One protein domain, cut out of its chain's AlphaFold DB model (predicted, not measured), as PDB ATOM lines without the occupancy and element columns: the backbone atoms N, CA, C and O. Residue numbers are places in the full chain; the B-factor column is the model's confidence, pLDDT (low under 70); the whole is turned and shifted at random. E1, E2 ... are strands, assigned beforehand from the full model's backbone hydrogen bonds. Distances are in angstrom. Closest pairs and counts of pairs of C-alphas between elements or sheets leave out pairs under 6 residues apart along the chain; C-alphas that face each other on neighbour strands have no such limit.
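Overview. This is residues 201 to 351 of the 361 residues of an uncharacterized protein of Bacillus selenatarsenatis SF-1 (UniProt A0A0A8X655). A long, strongly twisted ribbon of sheet, built along E5 and E6, has a smaller twisted sheet of E1, E8 and E7 packed partly face to face on it. At the ribbon's other end the E4-E5 hairpin turns off as an arm, where E4 bends by 78 degrees at residue 236 and E5 by 93 degrees at residue 258. The printed part has 151 residues, with no named helix and eight named strands, E1 to E8 along the chain, and its class is all strand. The larger sheet is branched, with E2, E3, E4 and E6 each antiparallel to E5; the smaller has the order E1, E8, E7, all antiparallel. The whole is only just loose, close to extended, with a radius of gyration of the C-alphas of 22.2 A and spans of 74 by 37 by 27 A, only just a rod.

Arrangement. E1, residues 201 to 206, is an edge strand antiparallel to E8, residues 340 to 350, with N 203 and O 345 2.9 A apart. E8 is also antiparallel to E7, residues 324 to 334, its hairpin partner, with N 344 and O 331 at 2.8 A. In the branched sheet, E5, residues 249 to 276, has staggered neighbours. E2, residues 211 to 213, has N 212 and O 275 at 2.9 A; E3, residues 221 to 229, has N 223 and O 269 at 2.9 A; E4, residues 233 to 246, has N 244 and O 251 at 2.7 A. These three lie on one side of E5, and E6, residues 288 to 305, lies on the other side, with N 266 and O 296 at 2.9 A. E4, E5 and E6 form a meander, each strand the antiparallel neighbour of the one before. Between the sheets, the closest C-alphas of E1 and E6 are those of Val 205 and Cys 292, 5.6 A apart, and those of E2 and E8 are Thr 212 and Ile 340, 6.8 A apart. E4 is apart from E1, E7 and E8.

Along the chain. E1 begins at C-alpha 201, (160.258, 146.849, 97.568). E3 is 24.6 A long, E4 32.4 A, and E5 62.3 A, from (136.597, 167.151, 125.693) at C-alpha 249. E6, which bends by 58 degrees at residue 295, is 51.2 A long, E7 29.5 A and E8 30.0 A, ending at C-alpha 350, (148.540, 146.364, 101.677).

Size, cuts and confidence. The two C-alphas farthest apart, those of Cys 247 and Gly 281, are 75.9 A apart. The printed part has no cut. The links E5 to E6 and E6 to E7 are long, 11 and 18 residues. The mean pLDDT of the printed part is 81.8; residues 241 to 253, 278 to 287 and 307 to 311 are under 70.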
ATOM      1  N   PHE A 201     159.377 147.698  98.351       89.56
ATOM      2  CA  PHE A 201     160.258 146.849  97.568       89.56
ATOM      3  C   PHE A 201     160.525 147.470  96.202       89.56
ATOM      4  O   PHE A 201     159.792 148.351  95.739       89.56
ATOM      5  N   THR A 202     161.581 146.993  95.541       92.69
ATOM      6  CA  THR A 202     161.923 147.432  94.191       92.69
ATOM      7  C   THR A 202     162.192 146.268  93.245       92.69
ATOM      8  O   THR A 202     162.800 145.272  93.620       92.69
ATOM      9  N   CYS A 203     161.750 146.398  91.994       92.69
ATOM     10  CA  CYS A 203     161.930 145.387  90.951       92.69
ATOM     11  C   CYS A 203     162.476 146.042  89.676       92.69
ATOM     12  O   CYS A 203     161.779 146.829  89.031       92.69
ATOM     13  N   ASP A 204     163.707 145.713  89.285       93.62
ATOM     14  CA  ASP A 204     164.334 146.281  88.088       93.62
ATOM     15  C   ASP A 204     163.965 145.505  86.819       93.62
ATOM     16  O   ASP A 204     164.182 144.297  86.694       93.62
ATOM     17  N   VAL A 205     163.484 146.232  85.815       91.88
ATOM     18  CA  VAL A 205     163.201 145.723  84.475       91.88
ATOM     19  C   VAL A 205     164.150 146.385  83.485       91.88
ATOM     20  O   VAL A 205     164.128 147.600  83.320       91.88
ATOM     21  N   LEU A 206     164.942 145.595  82.759       89.94
ATOM     22  CA  LEU A 206     165.754 146.100  81.649       89.94
ATOM     23  C   LEU A 206     165.035 145.910  80.315       89.94
ATOM     24  O   LEU A 206     164.505 144.837  80.015       89.94
ATOM     25  N   PHE A 207     165.056 146.951  79.492       87.62
ATOM     26  CA  PHE A 207     164.475 146.944  78.158       87.62
ATOM     27  C   PHE A 207     165.538 146.576  77.118       87.62
ATOM     28  O   PHE A 207     166.686 147.009  77.221       87.62
ATOM     29  N   PRO A 208     165.189 145.805  76.074       84.38
ATOM     30  CA  PRO A 208     166.049 145.697  74.901       84.38
ATOM     31  C   PRO A 208     166.221 147.070  74.228       84.38
ATOM     32  O   PRO A 208     165.265 147.838  74.174       84.38
ATOM     33  N   ASP A 209     167.383 147.330  73.616       82.69
ATOM     34  CA  ASP A 209     167.824 148.627  73.043       82.69
ATOM     35  C   ASP A 209     166.870 149.319  72.039       82.69
ATOM     36  O   ASP A 209     167.116 150.434  71.583       82.69
ATOM     37  N   CYS A 210     165.804 148.646  71.621       82.56
ATOM     38  CA  CYS A 210     164.808 149.124  70.668       82.56
ATOM     39  C   CYS A 210     163.446 149.430  71.311       82.56
ATOM     40  O   CYS A 210     162.508 149.741  70.576       82.56
ATOM     41  N   PHE A 211     163.316 149.312  72.632       84.31
ATOM     42  CA  PHE A 211     162.094 149.557  73.392       84.31
ATOM     43  C   PHE A 211     162.303 150.666  74.424       84.31
ATOM     44  O   PHE A 211     163.416 150.923  74.871       84.31
ATOM     45  N   THR A 212     161.210 151.319  74.800       86.44
ATOM     46  CA  THR A 212     161.141 152.225  75.949       86.44
ATOM     47  C   THR A 212     159.868 151.947  76.744       86.44
ATOM     48  O   THR A 212     158.989 151.220  76.265       86.44
ATOM     49  N   LEU A 213     159.769 152.523  77.942       84.31
ATOM     50  CA  LEU A 213     158.594 152.412  78.799       84.31
ATOM     51  C   LEU A 213     157.344 152.864  78.034       84.31
ATOM     52  O   LEU A 213     157.306 153.948  77.446       84.31
ATOM     53  N   GLY A 214     156.323 152.013  78.030       80.38
ATOM     54  CA  GLY A 214     154.996 152.344  77.545       80.38
ATOM     55  C   GLY A 214     154.038 152.424  78.721       80.38
ATOM     56  O   GLY A 214     153.821 151.415  79.373       80.38
ATOM     57  N   GLY A 215     153.437 153.588  78.958       84.25
ATOM     58  CA  GLY A 215     152.415 153.750  79.997       84.25
ATOM     59  C   GLY A 215     152.939 154.282  81.329       84.25
ATOM     60  O   GLY A 215     154.041 154.831  81.400       84.25
ATOM     61  N   THR A 216     152.102 154.162  82.355       85.62
ATOM     62  CA  THR A 216     152.358 154.597  83.738       85.62
ATOM     63  C   THR A 216     152.249 153.418  84.712       85.62
ATOM     64  O   THR A 216     152.077 152.272  84.300       85.62
ATOM     65  N   GLU A 217     152.358 153.686  86.014       82.12
ATOM     66  CA  GLU A 217     152.199 152.702  87.097       82.12
ATOM     67  C   GLU A 217     150.891 151.898  86.978       82.12
ATOM     68  O   GLU A 217     150.897 150.683  87.154       82.12
ATOM     69  N   GLU A 218     149.792 152.545  86.569       84.88
ATOM     70  CA  GLU A 218     148.471 151.919  86.381       84.88
ATOM     71  C   GLU A 218     148.438 150.871  85.253       84.88
ATOM     72  O   GLU A 218     147.572 149.993  85.236       84.88
ATOM     73  N   ASP A 219     149.371 150.948  84.299       84.62
ATOM     74  CA  ASP A 219     149.453 150.015  83.175       84.62
ATOM     75  C   ASP A 219     150.280 148.756  83.509       84.62
ATOM     76  O   ASP A 219     150.291 147.787  82.734       84.62
ATOM     77  N   VAL A 220     150.974 148.744  84.654       86.94
ATOM     78  CA  VAL A 220     151.773 147.606  85.117       86.94
ATOM     79  C   VAL A 220     150.846 146.500  85.602       86.94
ATOM     80  O   VAL A 220     150.058 146.665  86.528       86.94
ATOM     81  N   ARG A 221     150.949 145.317  84.990       90.12
ATOM     82  CA  ARG A 221     150.143 144.163  85.414       90.12
ATOM     83  C   ARG A 221     150.888 143.369  86.464       90.12
ATOM     84  O   ARG A 221     151.958 142.838  86.173       90.12
ATOM     85  N   VAL A 222     150.274 143.219  87.624       92.12
ATOM     86  CA  VAL A 222     150.819 142.459  88.746       92.12
ATOM     87  C   VAL A 222     150.122 141.106  88.889       92.12
ATOM     88  O   VAL A 222     148.913 140.978  88.698       92.12
ATOM     89  N   ALA A 223     150.900 140.081  89.212       91.25
ATOM     90  CA  ALA A 223     150.423 138.813  89.738       91.25
ATOM     91  C   ALA A 223     151.325 138.426  90.909       91.25
ATOM     92  O   ALA A 223     152.539 138.570  90.807       91.25
ATOM     93  N   TYR A 224     150.757 137.937  92.005       93.88
ATOM     94  CA  TYR A 224     151.528 137.579  93.191       93.88
ATOM     95  C   TYR A 224     150.934 136.360  93.894       93.88
ATOM     96  O   TYR A 224     149.805 135.948  93.617       93.88
ATOM     97  N   CYS A 225     151.725 135.757  94.771       93.19
ATOM     98  CA  CYS A 225     151.315 134.694  95.675       93.19
ATOM     99  C   CYS A 225     151.867 134.970  97.071       93.19
ATOM    100  O   CYS A 225     153.013 135.404  97.202       93.19
ATOM    101  N   ILE A 226     151.057 134.675  98.085       93.00
ATOM    102  CA  ILE A 226     151.475 134.652  99.486       93.00
ATOM    103  C   ILE A 226     151.951 133.237  99.824       93.00
ATOM    104  O   ILE A 226     151.316 132.247  99.446       93.00
ATOM    105  N   GLY A 227     153.124 133.164 100.442       90.94
ATOM    106  CA  GLY A 227     153.818 131.948 100.836       90.94
ATOM    107  C   GLY A 227     153.577 131.599 102.301       90.94
ATOM    108  O   GLY A 227     152.461 131.705 102.802       90.94
ATOM    109  N   ASP A 228     154.631 131.136 102.971       93.75
ATOM    110  CA  ASP A 228     154.561 130.763 104.380       93.75
ATOM    111  C   ASP A 228     154.288 132.005 105.244       93.75
ATOM    112  O   ASP A 228     154.927 133.046 105.081       93.75
ATOM    113  N   VAL A 229     153.346 131.874 106.179       94.19
ATOM    114  CA  VAL A 229     152.980 132.913 107.146       94.19
ATOM    115  C   VAL A 229     153.429 132.468 108.536       94.19
ATOM    116  O   VAL A 229     153.171 131.335 108.953       94.19
ATOM    117  N   SER A 230     154.126 133.341 109.258       92.81
ATOM    118  CA  SER A 230     154.570 133.078 110.626       92.81
ATOM    119  C   SER A 230     153.448 133.274 111.651       92.81
ATOM    120  O   SER A 230     152.394 133.848 111.369       92.81
ATOM    121  N   ASP A 231     153.664 132.782 112.871       91.75
ATOM    122  CA  ASP A 231     152.731 133.014 113.973       91.75
ATOM    123  C   ASP A 231     152.670 134.512 114.327       91.75
ATOM    124  O   ASP A 231     153.699 135.182 114.417       91.75
ATOM    125  N   CYS A 232     151.472 135.025 114.610       89.88
ATOM    126  CA  CYS A 232     151.293 136.375 115.146       89.88
ATOM    127  C   CYS A 232     151.780 136.435 116.600       89.88
ATOM    128  O   CYS A 232     151.172 135.844 117.501       89.88
ATOM    129  N   VAL A 233     152.878 137.153 116.841       89.94
ATOM    130  CA  VAL A 233     153.538 137.209 118.152       89.94
ATOM    131  C   VAL A 233     153.602 138.630 118.692       89.94
ATOM    132  O   VAL A 233     153.873 139.579 117.964       89.94
ATOM    133  N   MET A 234     153.382 138.778 119.998       86.69
ATOM    134  CA  MET A 234     153.622 140.044 120.690       86.69
ATOM    135  C   MET A 234     155.132 140.274 120.805       86.69
ATOM    136  O   MET A 234     155.841 139.443 121.380       86.69
ATOM    137  N   ASP A 235     155.618 141.385 120.258       85.88
ATOM    138  CA  ASP A 235     157.051 141.669 120.123       85.88
ATOM    139  C   ASP A 235     157.512 142.907 120.915       85.88
ATOM    140  O   ASP A 235     158.715 143.142 121.054       85.88
ATOM    141  N   GLY A 236     156.581 143.667 121.502       85.00
ATOM    142  CA  GLY A 236     156.917 144.810 122.340       85.00
ATOM    143  C   GLY A 236     155.728 145.643 122.807       85.00
ATOM    144  O   GLY A 236     154.562 145.302 122.617       85.00
ATOM    145  N   THR A 237     156.057 146.767 123.442       85.56
ATOM    146  CA  THR A 237     155.108 147.826 123.800       85.56
ATOM    147  C   THR A 237     155.632 149.162 123.306       85.56
ATOM    148  O   THR A 237     156.823 149.451 123.455       85.56
ATOM    149  N   CYS A 238     154.742 149.978 122.773       82.81
ATOM    150  CA  CYS A 238     155.031 151.308 122.253       82.81
ATOM    151  C   CYS A 238     153.816 152.215 122.465       82.81
ATOM    152  O   CYS A 238     152.838 151.793 123.076       82.81
ATOM    153  N   GLU A 239     153.894 153.463 122.033       81.31
ATOM    154  CA  GLU A 239     152.842 154.458 122.194       81.31
ATOM    155  C   GLU A 239     152.278 154.857 120.831       81.31
ATOM    156  O   GLU A 239     153.026 155.129 119.892       81.31
ATOM    157  N   VAL A 240     150.953 154.903 120.731       72.25
ATOM    158  CA  VAL A 240     150.244 155.485 119.585       72.25
ATOM    159  C   VAL A 240     149.518 156.740 120.028       72.25
ATOM    160  O   VAL A 240     149.091 156.848 121.179       72.25
ATOM    161  N   LEU A 241     149.376 157.690 119.113       69.31
ATOM    162  CA  LEU A 241     148.572 158.878 119.340       69.31
ATOM    163  C   LEU A 241     147.096 158.517 119.133       69.31
ATOM    164  O   LEU A 241     146.705 158.152 118.030       69.31
ATOM    165  N   GLU A 242     146.286 158.604 120.188       65.00
ATOM    166  CA  GLU A 242     144.874 158.200 120.169       65.00
ATOM    167  C   GLU A 242     143.974 159.305 120.721       65.00
ATOM    168  O   GLU A 242     144.367 160.021 121.643       65.00
ATOM    169  N   THR A 243     142.749 159.439 120.200       59.72
ATOM    170  CA  THR A 243     141.799 160.454 120.685       59.72
ATOM    171  C   THR A 243     140.943 159.889 121.817       59.72
ATOM    172  O   THR A 243     140.100 159.028 121.599       59.72
ATOM    173  N   ILE A 244     141.102 160.410 123.031       52.31
ATOM    174  CA  ILE A 244     140.333 160.029 124.218       52.31
ATOM    175  C   ILE A 244     139.341 161.125 124.623       52.31
ATOM    176  O   ILE A 244     139.662 162.311 124.621       52.31
ATOM    177  N   ASN A 245     138.127 160.748 125.029       46.28
ATOM    178  CA  ASN A 245     137.160 161.701 125.576       46.28
ATOM    179  C   ASN A 245     137.288 161.791 127.103       46.28
ATOM    180  O   ASN A 245     137.013 160.830 127.825       46.28
ATOM    181  N   VAL A 246     137.661 162.963 127.614       40.38
ATOM    182  CA  VAL A 246     137.710 163.250 129.050       40.38
ATOM    183  C   VAL A 246     136.777 164.416 129.344       40.38
ATOM    184  O   VAL A 246     136.979 165.529 128.872       40.38
ATOM    185  N   CYS A 247     135.741 164.180 130.153       45.97
ATOM    186  CA  CYS A 247     134.792 165.218 130.578       45.97
ATOM    187  C   CYS A 247     134.084 165.963 129.421       45.97
ATOM    188  O   CYS A 247     133.725 167.130 129.584       45.97
ATOM    189  N   ASN A 248     133.796 165.279 128.304       40.22
ATOM    190  CA  ASN A 248     133.247 165.836 127.055       40.22
ATOM    191  C   ASN A 248     134.231 166.686 126.235       40.22
ATOM    192  O   ASN A 248     133.802 167.409 125.338       40.22
ATOM    193  N   THR A 249     135.528 166.581 126.513       34.47
ATOM    194  CA  THR A 249     136.597 167.151 125.693       34.47
ATOM    195  C   THR A 249     137.361 166.008 125.037       34.47
ATOM    196  O   THR A 249     137.736 165.054 125.715       34.47
ATOM    197  N   ASN A 250     137.576 166.091 123.726       43.16
ATOM    198  CA  ASN A 250     138.451 165.162 123.016       43.16
ATOM    199  C   ASN A 250     139.900 165.613 123.226       43.16
ATOM    200  O   ASN A 250     140.229 166.762 122.951       43.16
ATOM    201  N   LEU A 251     140.744 164.722 123.728       39.91
ATOM    202  CA  LEU A 251     142.174 164.929 123.931       39.91
ATOM    203  C   LEU A 251     142.907 163.877 123.112       39.91
ATOM    204  O   LEU A 251     142.549 162.708 123.206       39.91
ATOM    205  N   GLN A 252     143.924 164.242 122.338       55.47
ATOM    206  CA  GLN A 252     144.819 163.230 121.785       55.47
ATOM    207  C   GLN A 252     145.956 162.949 122.761       55.47
ATOM    208  O   GLN A 252     146.601 163.862 123.265       55.47
ATOM    209  N   CYS A 253     146.167 161.678 123.079       57.72
ATOM    210  CA  CYS A 253     147.126 161.230 124.077       57.72
ATOM    211  C   CYS A 253     147.982 160.104 123.511       57.72
ATOM    212  O   CYS A 253     147.495 159.261 122.764       57.72
ATOM    213  N   CYS A 254     149.241 160.058 123.933       73.12
ATOM    214  CA  CYS A 254     150.086 158.891 123.726       73.12
ATOM    215  C   CYS A 254     149.581 157.761 124.622       73.12
ATOM    216  O   CYS A 254     149.702 157.814 125.850       73.12
ATOM    217  N   VAL A 255     148.941 156.771 124.008       75.25
ATOM    218  CA  VAL A 255     148.388 155.607 124.694       75.25
ATOM    219  C   VAL A 255     149.350 154.444 124.514       75.25
ATOM    220  O   VAL A 255     149.711 154.114 123.381       75.25
ATOM    221  N   PRO A 256     149.770 153.791 125.609       79.88
ATOM    222  CA  PRO A 256     150.646 152.648 125.500       79.88
ATOM    223  C   PRO A 256     149.853 151.439 124.985       79.88
ATOM    224  O   PRO A 256     148.814 151.057 125.533       79.88
ATOM    225  N   VAL A 257     150.378 150.819 123.939       83.25
ATOM    226  CA  VAL A 257     149.821 149.652 123.257       83.25
ATOM    227  C   VAL A 257     150.829 148.508 123.243       83.25
ATOM    228  O   VAL A 257     152.036 148.689 123.416       83.25
ATOM    229  N   GLN A 258     150.321 147.297 123.057       85.50
ATOM    230  CA  GLN A 258     151.102 146.109 122.748       85.50
ATOM    231  C   GLN A 258     151.202 145.979 121.234       85.50
ATOM    232  O   GLN A 258     150.186 146.057 120.544       85.50
ATOM    233  N   ARG A 259     152.418 145.768 120.735       86.00
ATOM    234  CA  ARG A 259     152.676 145.523 119.319       86.00
ATOM    235  C   ARG A 259     152.723 144.023 119.055       86.00
ATOM    236  O   ARG A 259     153.335 143.262 119.808       86.00
ATOM    237  N   TRP A 260     152.055 143.630 117.982       87.81
ATOM    238  CA  TRP A 260     151.993 142.280 117.452       87.81
ATOM    239  C   TRP A 260     152.566 142.286 116.043       87.81
ATOM    240  O   TRP A 260     152.232 143.163 115.248       87.81
ATOM    241  N   ARG A 261     153.414 141.307 115.745       88.81
ATOM    242  CA  ARG A 261     154.123 141.179 114.476       88.81
ATOM    243  C   ARG A 261     153.824 139.818 113.860       88.81
ATOM    244  O   ARG A 261     153.888 138.799 114.551       88.81
ATOM    245  N   GLN A 262     153.515 139.821 112.569       90.88
ATOM    246  CA  GLN A 262     153.388 138.639 111.724       90.88
ATOM    247  C   GLN A 262     154.165 138.884 110.429       90.88
ATOM    248  O   GLN A 262     154.160 139.986 109.892       90.88
ATOM    249  N   GLU A 263     154.859 137.867 109.945       92.69
ATOM    250  CA  GLU A 263     155.661 137.927 108.719       92.69
ATOM    251  C   GLU A 263     155.107 136.933 107.710       92.69
ATOM    252  O   GLU A 263     154.679 135.846 108.103       92.69
ATOM    253  N   PHE A 264     155.132 137.285 106.431       92.69
ATOM    254  CA  PHE A 264     154.735 136.383 105.359       92.69
ATOM    255  C   PHE A 264     155.674 136.503 104.167       92.69
ATOM    256  O   PHE A 264     156.068 137.601 103.771       92.69
ATOM    257  N   ASP A 265     156.011 135.362 103.583       94.50
ATOM    258  CA  ASP A 265     156.785 135.324 102.352       94.50
ATOM    259  C   ASP A 265     155.887 135.628 101.150       94.50
ATOM    260  O   ASP A 265     154.690 135.329 101.144       94.50
ATOM    261  N   PHE A 266     156.461 136.199 100.097       94.12
ATOM    262  CA  PHE A 266     155.742 136.466  98.859       94.12
ATOM    263  C   PHE A 266     156.582 136.169  97.624       94.12
ATOM    264  O   PHE A 266     157.813 136.187  97.637       94.12
ATOM    265  N   GLN A 267     155.875 135.959  96.519       94.94
ATOM    266  CA  GLN A 267     156.434 135.987  95.176       94.94
ATOM    267  C   GLN A 267     155.570 136.904  94.318       94.94
ATOM    268  O   GLN A 267     154.354 136.722  94.259       94.94
ATOM    269  N   VAL A 268     156.181 137.860  93.623       94.31
ATOM    270  CA  VAL A 268     155.485 138.805  92.745       94.31
ATOM    271  C   VAL A 268     156.086 138.794  91.346       94.31
ATOM    272  O   VAL A 268     157.283 138.605  91.153       94.31
ATOM    273  N   ILE A 269     155.228 138.972  90.347       94.75
ATOM    274  CA  ILE A 269     155.582 139.111  88.941       94.75
ATOM    275  C   ILE A 269     154.890 140.360  88.407       94.75
ATOM    276  O   ILE A 269     153.660 140.441  88.366       94.75
ATOM    277  N   PHE A 270     155.689 141.301  87.924       93.62
ATOM    278  CA  PHE A 270     155.226 142.486  87.218       93.62
ATOM    279  C   PHE A 270     155.409 142.312  85.716       93.62
ATOM    280  O   PHE A 270     156.434 141.812  85.259       93.62
ATOM    281  N   ASN A 271     154.433 142.770  84.939       91.50
ATOM    282  CA  ASN A 271     154.536 142.925  83.496       91.50
ATOM    283  C   ASN A 271     154.392 144.405  83.152       91.50
ATOM    284  O   ASN A 271     153.298 144.964  83.235       91.50
ATOM    285  N   VAL A 272     155.497 145.015  82.735       90.38
ATOM    286  CA  VAL A 272     155.583 146.428  82.370       90.38
ATOM    287  C   VAL A 272     155.394 146.572  80.862       90.38
ATOM    288  O   VAL A 272     156.089 145.881  80.105       90.38
ATOM    289  N   PRO A 273     154.481 147.434  80.386       87.06
ATOM    290  CA  PRO A 273     154.311 147.641  78.960       87.06
ATOM    291  C   PRO A 273     155.521 148.377  78.372       87.06
ATOM    292  O   PRO A 273     156.066 149.315  78.949       87.06
ATOM    293  N   MET A 274     155.932 147.955  77.181       87.12
ATOM    294  CA  MET A 274     156.991 148.591  76.411       87.12
ATOM    295  C   MET A 274     156.495 148.946  75.014       87.12
ATOM    296  O   MET A 274     155.737 148.197  74.388       87.12
ATOM    297  N   ILE A 275     156.981 150.072  74.492       84.94
ATOM    298  CA  ILE A 275     156.705 150.534  73.129       84.94
ATOM    299  C   ILE A 275     157.993 150.592  72.298       84.94
ATOM    300  O   ILE A 275     159.052 150.943  72.826       84.94
ATOM    301  N   PRO A 276     157.941 150.239  71.001       83.38
ATOM    302  CA  PRO A 276     159.118 150.266  70.146       83.38
ATOM    303  C   PRO A 276     159.589 151.704  69.889       83.38
ATOM    304  O   PRO A 276     158.794 152.608  69.617       83.38
ATOM    305  N   LEU A 277     160.904 151.908  69.900       78.81
ATOM    306  CA  LEU A 277     161.541 153.155  69.494       78.81
ATOM    307  C   LEU A 277     161.354 153.349  67.983       78.81
ATOM    308  O   LEU A 277     161.854 152.565  67.164       78.81
ATOM    309  N   LEU A 278     160.625 154.407  67.617       66.88
ATOM    310  CA  LEU A 278     160.333 154.763  66.228       66.88
ATOM    311  C   LEU A 278     161.632 154.885  65.415       66.88
ATOM    312  O   LEU A 278     162.507 155.689  65.730       66.88
ATOM    313  N   GLY A 279     161.740 154.100  64.340       61.31
ATOM    314  CA  GLY A 279     162.884 154.125  63.420       61.31
ATOM    315  C   GLY A 279     163.999 153.113  63.710       61.31
ATOM    316  O   GLY A 279     164.958 153.067  62.942       61.31
ATOM    317  N   SER A 280     163.878 152.275  64.747       59.91
ATOM    318  CA  SER A 280     164.891 151.254  65.070       59.91
ATOM    319  C   SER A 280     164.912 150.065  64.097       59.91
ATOM    320  O   SER A 280     165.943 149.410  63.972       59.91
ATOM    321  N   GLY A 281     163.806 149.773  63.393       60.09
ATOM    322  CA  GLY A 281     163.696 148.708  62.375       60.09
ATOM    323  C   GLY A 281     164.030 147.283  62.853       60.09
ATOM    324  O   GLY A 281     164.003 146.351  62.052       60.09
ATOM    325  N   ALA A 282     164.367 147.123  64.134       61.25
ATOM    326  CA  ALA A 282     164.949 145.924  64.721       61.25
ATOM    327  C   ALA A 282     163.947 145.124  65.563       61.25
ATOM    328  O   ALA A 282     164.227 143.976  65.901       61.25
ATOM    329  N   CYS A 283     162.792 145.710  65.891       63.78
ATOM    330  CA  CYS A 283     161.843 145.152  66.849       63.78
ATOM    331  C   CYS A 283     160.409 145.143  66.320       63.78
ATOM    332  O   CYS A 283     160.082 145.844  65.363       63.78
ATOM    333  N   VAL A 284     159.589 144.268  66.912       67.50
ATOM    334  CA  VAL A 284     158.179 144.080  66.545       67.50
ATOM    335  C   VAL A 284     157.393 145.383  66.702       67.50
ATOM    336  O   VAL A 284     157.642 146.158  67.621       67.50
ATOM    337  N   GLU A 285     156.447 145.621  65.790       65.12
ATOM    338  CA  GLU A 285     155.617 146.838  65.770       65.12
ATOM    339  C   GLU A 285     154.498 146.826  66.829       65.12
ATOM    340  O   GLU A 285     153.809 147.830  67.006       65.12
ATOM    341  N   GLU A 286     154.309 145.710  67.538       64.62
ATOM    342  CA  GLU A 286     153.265 145.550  68.550       64.62
ATOM    343  C   GLU A 286     153.800 145.793  69.974       64.62
ATOM    344  O   GLU A 286     154.950 145.441  70.260       64.62
ATOM    345  N   PRO A 287     152.978 146.358  70.882       63.25
ATOM    346  CA  PRO A 287     153.317 146.468  72.295       63.25
ATOM    347  C   PRO A 287     153.653 145.099  72.890       63.25
ATOM    348  O   PRO A 287     152.898 144.135  72.743       63.25
ATOM    349  N   VAL A 288     154.777 145.033  73.591       81.56
ATOM    350  CA  VAL A 288     155.250 143.845  74.309       81.56
ATOM    351  C   VAL A 288     155.448 144.197  75.775       81.56
ATOM    352  O   VAL A 288     155.618 145.362  76.119       81.56
ATOM    353  N   PHE A 289     155.415 143.192  76.641       84.44
ATOM    354  CA  PHE A 289     155.654 143.373  78.069       84.44
ATOM    355  C   PHE A 289     157.057 142.897  78.427       84.44
ATOM    356  O   PHE A 289     157.507 141.868  77.915       84.44
ATOM    357  N   ALA A 290     157.734 143.628  79.307       85.81
ATOM    358  CA  ALA A 290     158.894 143.118  80.020       85.81
ATOM    359  C   ALA A 290     158.478 142.684  81.421       85.81
ATOM    360  O   ALA A 290     157.594 143.283  82.031       85.81
ATOM    361  N   CYS A 291     159.107 141.619  81.906       89.62
ATOM    362  CA  CYS A 291     158.770 141.024  83.187       89.62
ATOM    363  C   CYS A 291     159.870 141.296  84.207       89.62
ATOM    364  O   CYS A 291     161.049 141.152  83.882       89.62
ATOM    365  N   CYS A 292     159.477 141.600  85.438       91.81
ATOM    366  CA  CYS A 292     160.337 141.454  86.605       91.81
ATOM    367  C   CYS A 292     159.644 140.532  87.603       91.81
ATOM    368  O   CYS A 292     158.417 140.537  87.710       91.81
ATOM    369  N   GLN A 293     160.433 139.692  88.259       93.31
ATOM    370  CA  GLN A 293     159.976 138.808  89.317       93.31
ATOM    371  C   GLN A 293     160.805 139.113  90.554       93.31
ATOM    372  O   GLN A 293     162.028 139.209  90.448       93.31
ATOM    373  N   ASP A 294     160.132 139.193  91.690       93.12
ATOM    374  CA  ASP A 294     160.754 139.401  92.986       93.12
ATOM    375  C   ASP A 294     160.166 138.440  94.024       93.12
ATOM    376  O   ASP A 294     159.056 137.918  93.859       93.12
ATOM    377  N   GLU A 295     160.944 138.164  95.062       93.00
ATOM    378  CA  GLU A 295     160.553 137.336  96.199       93.00
ATOM    379  C   GLU A 295     161.153 137.916  97.477       93.00
ATOM    380  O   GLU A 295     162.292 138.387  97.492       93.00
ATOM    381  N   GLY A 296     160.390 137.879  98.561       90.75
ATOM    382  CA  GLY A 296     160.802 138.497  99.810       90.75
ATOM    383  C   GLY A 296     159.880 138.142 100.959       90.75
ATOM    384  O   GLY A 296     159.029 137.260 100.840       90.75
ATOM    385  N   THR A 297     160.059 138.857 102.062       91.69
ATOM    386  CA  THR A 297     159.255 138.720 103.274       91.69
ATOM    387  C   THR A 297     158.683 140.087 103.616       91.69
ATOM    388  O   THR A 297     159.427 141.063 103.687       91.69
ATOM    389  N   ALA A 298     157.373 140.147 103.812       89.31
ATOM    390  CA  ALA A 298     156.649 141.336 104.236       89.31
ATOM    391  C   ALA A 298     156.171 141.178 105.685       89.31
ATOM    392  O   ALA A 298     156.070 140.067 106.216       89.31
ATOM    393  N   ILE A 299     155.899 142.305 106.339       88.62
ATOM    394  CA  ILE A 299     155.567 142.380 107.762       88.62
ATOM    395  C   ILE A 299     154.185 143.012 107.932       88.62
ATOM    396  O   ILE A 299     153.904 144.095 107.421       88.62
ATOM    397  N   GLN A 300     153.332 142.364 108.717       86.50
ATOM    398  CA  GLN A 300     152.088 142.914 109.239       86.50
ATOM    399  C   GLN A 300     152.287 143.289 110.711       86.50
ATOM    400  O   GLN A 300     152.704 142.464 111.529       86.50
ATOM    401  N   ASN A 301     151.966 144.540 111.047       85.00
ATOM    402  CA  ASN A 301     151.975 145.040 112.419       85.00
ATOM    403  C   ASN A 301     150.540 145.293 112.889       85.00
ATOM    404  O   ASN A 301     149.757 145.935 112.192       85.00
ATOM    405  N   CYS A 302     150.216 144.821 114.090       84.81
ATOM    406  CA  CYS A 302     148.929 145.022 114.748       84.81
ATOM    407  C   CYS A 302     149.128 145.545 116.171       84.81
ATOM    408  O   CYS A 302     150.148 145.274 116.806       84.81
ATOM    409  N   PHE A 303     148.141 146.272 116.698       83.75
ATOM    410  CA  PHE A 303     148.233 146.901 118.016       83.75
ATOM    411  C   PHE A 303     147.005 146.599 118.871       83.75
ATOM    412  O   PHE A 303     145.881 146.592 118.375       83.75
ATOM    413  N   THR A 304     147.218 146.368 120.167       80.62
ATOM    414  CA  THR A 304     146.146 146.217 121.166       80.62
ATOM    415  C   THR A 304     146.432 147.072 122.396       80.62
ATOM    416  O   THR A 304     147.584 147.363 122.712       80.62
ATOM    417  N   CYS A 305     145.401 147.466 123.141       77.25
ATOM    418  CA  CYS A 305     145.587 148.192 124.398       77.25
ATOM    419  C   CYS A 305     146.328 147.335 125.437       77.25
ATOM    420  O   CYS A 305     146.085 146.131 125.564       77.25
ATOM    421  N   ILE A 306     147.185 147.955 126.256       74.75
ATOM    422  CA  ILE A 306     147.772 147.248 127.403       74.75
ATOM    423  C   ILE A 306     146.662 146.796 128.356       74.75
ATOM    424  O   ILE A 306     145.861 147.596 128.837       74.75
ATOM    425  N   GLY A 307     146.671 145.507 128.691       65.31
ATOM    426  CA  GLY A 307     145.690 144.913 129.598       65.31
ATOM    427  C   GLY A 307     144.436 144.397 128.900       65.31
ATOM    428  O   GLY A 307     143.582 143.835 129.586       65.31
ATOM    429  N   ASP A 308     144.347 144.519 127.571       66.81
ATOM    430  CA  ASP A 308     143.435 143.689 126.799       66.81
ATOM    431  C   ASP A 308     143.883 142.227 126.937       66.81
ATOM    432  O   ASP A 308     144.997 141.849 126.575       66.81
ATOM    433  N   THR A 309     143.048 141.416 127.581       56.56
ATOM    434  CA  THR A 309     143.306 139.989 127.799       56.56
ATOM    435  C   THR A 309     142.656 139.135 126.718       56.56
ATOM    436  O   THR A 309     142.301 137.986 127.004       56.56
ATOM    437  N   SER A 310     142.415 139.687 125.523       58.50
ATOM    438  CA  SER A 310     141.937 138.891 124.399       58.50
ATOM    439  C   SER A 310     142.850 137.666 124.229       58.50
ATOM    440  O   SER A 310     144.075 137.722 124.350       58.50
ATOM    441  N   VAL A 311     142.220 136.498 124.103       57.19
ATOM    442  CA  VAL A 311     142.925 135.207 124.031       57.19
ATOM    443  C   VAL A 311     143.436 134.954 122.606       57.19
ATOM    444  O   VAL A 311     144.246 134.052 122.397       57.19
ATOM    445  N   GLU A 312     142.977 135.748 121.637       74.50
ATOM    446  CA  GLU A 312     143.250 135.578 120.214       74.50
ATOM    447  C   GLU A 312     144.176 136.697 119.709       74.50
ATOM    448  O   GLU A 312     143.882 137.873 119.942       74.50
ATOM    449  N   PRO A 313     145.299 136.354 119.044       80.94
ATOM    450  CA  PRO A 313     146.177 137.338 118.422       80.94
ATOM    451  C   PRO A 313     145.422 138.195 117.393       80.94
ATOM    452  O   PRO A 313     144.585 137.661 116.665       80.94
ATOM    453  N   PRO A 314     145.729 139.501 117.285       85.00
ATOM    454  CA  PRO A 314     144.986 140.417 116.428       85.00
ATOM    455  C   PRO A 314     145.400 140.360 114.952       85.00
ATOM    456  O   PRO A 314     144.808 141.068 114.149       85.00
ATOM    457  N   CYS A 315     146.421 139.597 114.554       87.31
ATOM    458  CA  CYS A 315     146.792 139.522 113.139       87.31
ATOM    459  C   CYS A 315     145.788 138.657 112.366       87.31
ATOM    460  O   CYS A 315     145.431 137.562 112.807       87.31
ATOM    461  N   VAL A 316     145.353 139.141 111.203       89.31
ATOM    462  CA  VAL A 316     144.602 138.338 110.232       89.31
ATOM    463  C   VAL A 316     145.598 137.747 109.250       89.31
ATOM    464  O   VAL A 316     146.323 138.507 108.619       89.31
ATOM    465  N   GLU A 317     145.589 136.418 109.113       91.12
ATOM    466  CA  GLU A 317     146.486 135.682 108.218       91.12
ATOM    467  C   GLU A 317     146.385 136.220 106.771       91.12
ATOM    468  O   GLU A 317     145.299 136.166 106.177       91.12
ATOM    469  N   PRO A 318     147.481 136.766 106.207       90.31
ATOM    470  CA  PRO A 318     147.509 137.259 104.836       90.31
ATOM    471  C   PRO A 318     147.354 136.130 103.814       90.31
ATOM    472  O   PRO A 318     147.983 135.080 103.919       90.31
ATOM    473  N   ASP A 319     146.543 136.367 102.789       91.38
ATOM    474  CA  ASP A 319     146.373 135.494 101.633       91.38
ATOM    475  C   ASP A 319     146.242 136.310 100.331       91.38
ATOM    476  O   ASP A 319     146.220 137.543 100.327       91.38
ATOM    477  N   CYS A 320     146.163 135.619  99.191       89.19
ATOM    478  CA  CYS A 320     146.035 136.268  97.881       89.19
ATOM    479  C   CYS A 320     144.667 136.934  97.631       89.19
ATOM    480  O   CYS A 320     144.484 137.540  96.576       89.19
ATOM    481  N   GLU A 321     143.683 136.754  98.514       88.12
ATOM    482  CA  GLU A 321     142.348 137.356  98.412       88.12
ATOM    483  C   GLU A 321     142.212 138.612  99.290       88.12
ATOM    484  O   GLU A 321     141.396 139.481  98.978       88.12
ATOM    485  N   ASN A 322     142.993 138.712 100.370       88.38
ATOM    486  CA  ASN A 322     142.899 139.753 101.395       88.38
ATOM    487  C   ASN A 322     144.130 140.677 101.489       88.38
ATOM    488  O   ASN A 322     144.124 141.618 102.281       88.38
ATOM    489  N   THR A 323     145.157 140.407 100.685       88.19
ATOM    490  CA  THR A 323     146.351 141.242 100.523       88.19
ATOM    491  C   THR A 323     146.303 141.924  99.157       88.19
ATOM    492  O   THR A 323     145.683 141.415  98.231       88.19
ATOM    493  N   GLU A 324     146.941 143.079  98.994       90.19
ATOM    494  CA  GLU A 324     147.067 143.753  97.696       90.19
ATOM    495  C   GLU A 324     148.506 144.229  97.471       90.19
ATOM    496  O   GLU A 324     149.179 144.642  98.410       90.19
ATOM    497  N   VAL A 325     148.978 144.169  96.221       89.69
ATOM    498  CA  VAL A 325     150.254 144.770  95.808       89.69
ATOM    499  C   VAL A 325     149.965 146.076  95.085       89.69
ATOM    500  O   VAL A 325     149.310 146.071  94.041       89.69
ATOM    501  N   VAL A 326     150.492 147.177  95.611       88.75
ATOM    502  CA  VAL A 326     150.335 148.523  95.060       88.75
ATOM    503  C   VAL A 326     151.657 148.959  94.446       88.75
ATOM    504  O   VAL A 326     152.678 148.989  95.124       88.75
ATOM    505  N   VAL A 327     151.655 149.307  93.160       86.81
ATOM    506  CA  VAL A 327     152.811 149.955  92.522       86.81
ATOM    507  C   VAL A 327     152.793 151.427  92.921       86.81
ATOM    508  O   VAL A 327     151.816 152.122  92.654       86.81
ATOM    509  N   THR A 328     153.852 151.882  93.581       85.31
ATOM    510  CA  THR A 328     153.972 153.236  94.138       85.31
ATOM    511  C   THR A 328     154.812 154.165  93.269       85.31
ATOM    512  O   THR A 328     154.770 155.375  93.476       85.31
ATOM    513  N   GLY A 329     155.594 153.616  92.333       87.62
ATOM    514  CA  GLY A 329     156.486 154.409  91.496       87.62
ATOM    515  C   GLY A 329     157.101 153.642  90.327       87.62
ATOM    516  O   GLY A 329     157.297 152.425  90.373       87.62
ATOM    517  N   LEU A 330     157.443 154.380  89.270       87.69
ATOM    518  CA  LEU A 330     158.274 153.912  88.159       87.69
ATOM    519  C   LEU A 330     159.444 154.873  87.930       87.69
ATOM    520  O   LEU A 330     159.275 155.961  87.377       87.69
ATOM    521  N   THR A 331     160.652 154.439  88.283       91.25
ATOM    522  CA  THR A 331     161.873 155.243  88.154       91.25
ATOM    523  C   THR A 331     162.689 154.787  86.937       91.25
ATOM    524  O   THR A 331     163.138 153.641  86.902       91.25
ATOM    525  N   PRO A 332     162.909 155.625  85.902       88.31
ATOM    526  CA  PRO A 332     163.684 155.230  84.725       88.31
ATOM    527  C   PRO A 332     165.136 154.871  85.065       88.31
ATOM    528  O   PRO A 332     165.825 155.610  85.767       88.31
ATOM    529  N   ILE A 333     165.628 153.774  84.491       90.62
ATOM    530  CA  ILE A 333     167.041 153.394  84.554       90.62
ATOM    531  C   ILE A 333     167.718 153.930  83.297       90.62
ATOM    532  O   ILE A 333     167.368 153.535  82.185       90.62
ATOM    533  N   GLU A 334     168.706 154.805  83.464       89.94
ATOM    534  CA  GLU A 334     169.462 155.393  82.358       89.94
ATOM    535  C   GLU A 334     170.885 154.830  82.265       89.94
ATOM    536  O   GLU A 334     171.554 154.559  83.265       89.94
ATOM    537  N   ASP A 335     171.385 154.680  81.040       85.56
ATOM    538  CA  ASP A 335     172.798 154.410  80.809       85.56
ATOM    539  C   ASP A 335     173.657 155.685  80.940       85.56
ATOM    540  O   ASP A 335     173.187 156.796  81.176       85.56
ATOM    541  N   ARG A 336     174.973 155.558  80.721       82.00
ATOM    542  CA  ARG A 336     175.909 156.699  80.797       82.00
ATOM    543  C   ARG A 336     175.665 157.791  79.749       82.00
ATOM    544  O   ARG A 336     176.306 158.837  79.824       82.00
ATOM    545  N   SER A 337     174.835 157.524  78.744       81.19
ATOM    546  CA  SER A 337     174.466 158.478  77.703       81.19
ATOM    547  C   SER A 337     173.153 159.209  77.999       81.19
ATOM    548  O   SER A 337     172.811 160.121  77.247       81.19
ATOM    549  N   GLY A 338     172.458 158.853  79.087       80.94
ATOM    550  CA  GLY A 338     171.115 159.345  79.400       80.94
ATOM    551  C   GLY A 338     170.025 158.645  78.585       80.94
ATOM    552  O   GLY A 338     168.932 159.179  78.421       80.94
ATOM    553  N   THR A 339     170.326 157.481  78.000       82.44
ATOM    554  CA  THR A 339     169.328 156.670  77.298       82.44
ATOM    555  C   THR A 339     168.630 155.775  78.311       82.44
ATOM    556  O   THR A 339     169.303 155.068  79.060       82.44
ATOM    557  N   ILE A 340     167.295 155.776  78.314       83.94
ATOM    558  CA  ILE A 340     166.494 154.875  79.153       83.94
ATOM    559  C   ILE A 340     166.721 153.436  78.680       83.94
ATOM    560  O   ILE A 340     166.393 153.091  77.546       83.94
ATOM    561  N   ILE A 341     167.278 152.611  79.560       87.25
ATOM    562  CA  ILE A 341     167.566 151.186  79.344       87.25
ATOM    563  C   ILE A 341     166.682 150.274  80.200       87.25
ATOM    564  O   ILE A 341     166.821 149.054  80.145       87.25
ATOM    565  N   GLY A 342     165.787 150.842  81.006       89.94
ATOM    566  CA  GLY A 342     164.925 150.083  81.897       89.94
ATOM    567  C   GLY A 342     164.097 150.968  82.817       89.94
ATOM    568  O   GLY A 342     164.072 152.191  82.670       89.94
ATOM    569  N   VAL A 343     163.445 150.334  83.781       92.81
ATOM    570  CA  VAL A 343     162.697 150.988  84.851       92.81
ATOM    571  C   VAL A 343     162.844 150.190  86.144       92.81
ATOM    572  O   VAL A 343     162.841 148.961  86.116       92.81
ATOM    573  N   THR A 344     162.964 150.891  87.262       93.94
ATOM    574  CA  THR A 344     162.804 150.353  88.610       93.94
ATOM    575  C   THR A 344     161.346 150.534  89.012       93.94
ATOM    576  O   THR A 344     160.838 151.656  89.008       93.94
ATOM    577  N   ILE A 345     160.664 149.434  89.320       91.69
ATOM    578  CA  ILE A 345     159.305 149.440  89.867       91.69
ATOM    579  C   ILE A 345     159.425 149.566  91.376       91.69
ATOM    580  O   ILE A 345     160.061 148.713  91.984       91.69
ATOM    581  N   GLU A 346     158.815 150.581  91.968       91.88
ATOM    582  CA  GLU A 346     158.651 150.718  93.415       91.88
ATOM    583  C   GLU A 346     157.250 150.221  93.773       91.88
ATOM    584  O   GLU A 346     156.277 150.573  93.097       91.88
ATOM    585  N   TYR A 347     157.137 149.352  94.774       90.81
ATOM    586  CA  TYR A 347     155.857 148.752  95.140       90.81
ATOM    587  C   TYR A 347     155.769 148.425  96.627       90.81
ATOM    588  O   TYR A 347     156.790 148.269  97.298       90.81
ATOM    589  N   SER A 348     154.540 148.283  97.124       90.25
ATOM    590  CA  SER A 348     154.271 147.896  98.502       90.25
ATOM    591  C   SER A 348     153.107 146.925  98.661       90.25
ATOM    592  O   SER A 348     152.307 146.722  97.744       90.25
ATOM    593  N   PHE A 349     153.033 146.290  99.833       86.94
ATOM    594  CA  PHE A 349     151.928 145.412 100.214       86.94
ATOM    595  C   PHE A 349     150.938 146.129 101.130       86.94
ATOM    596  O   PHE A 349     151.313 146.667 102.172       86.94
ATOM    597  N   VAL A 350     149.656 146.051 100.783       86.00
ATOM    598  CA  VAL A 350     148.540 146.364 101.677       86.00
ATOM    599  C   VAL A 350     148.101 145.059 102.331       86.00
ATOM    600  O   VAL A 350     147.529 144.186 101.679       86.00
ATOM    601  N   THR A 351     148.413 144.908 103.616       85.25
ATOM    602  CA  THR A 351     148.070 143.723 104.416       85.25
ATOM    603  C   THR A 351     146.615 143.775 104.890       85.25
ATOM    604  O   THR A 351     146.073 144.875 105.048       85.25
TER     605      THR A 351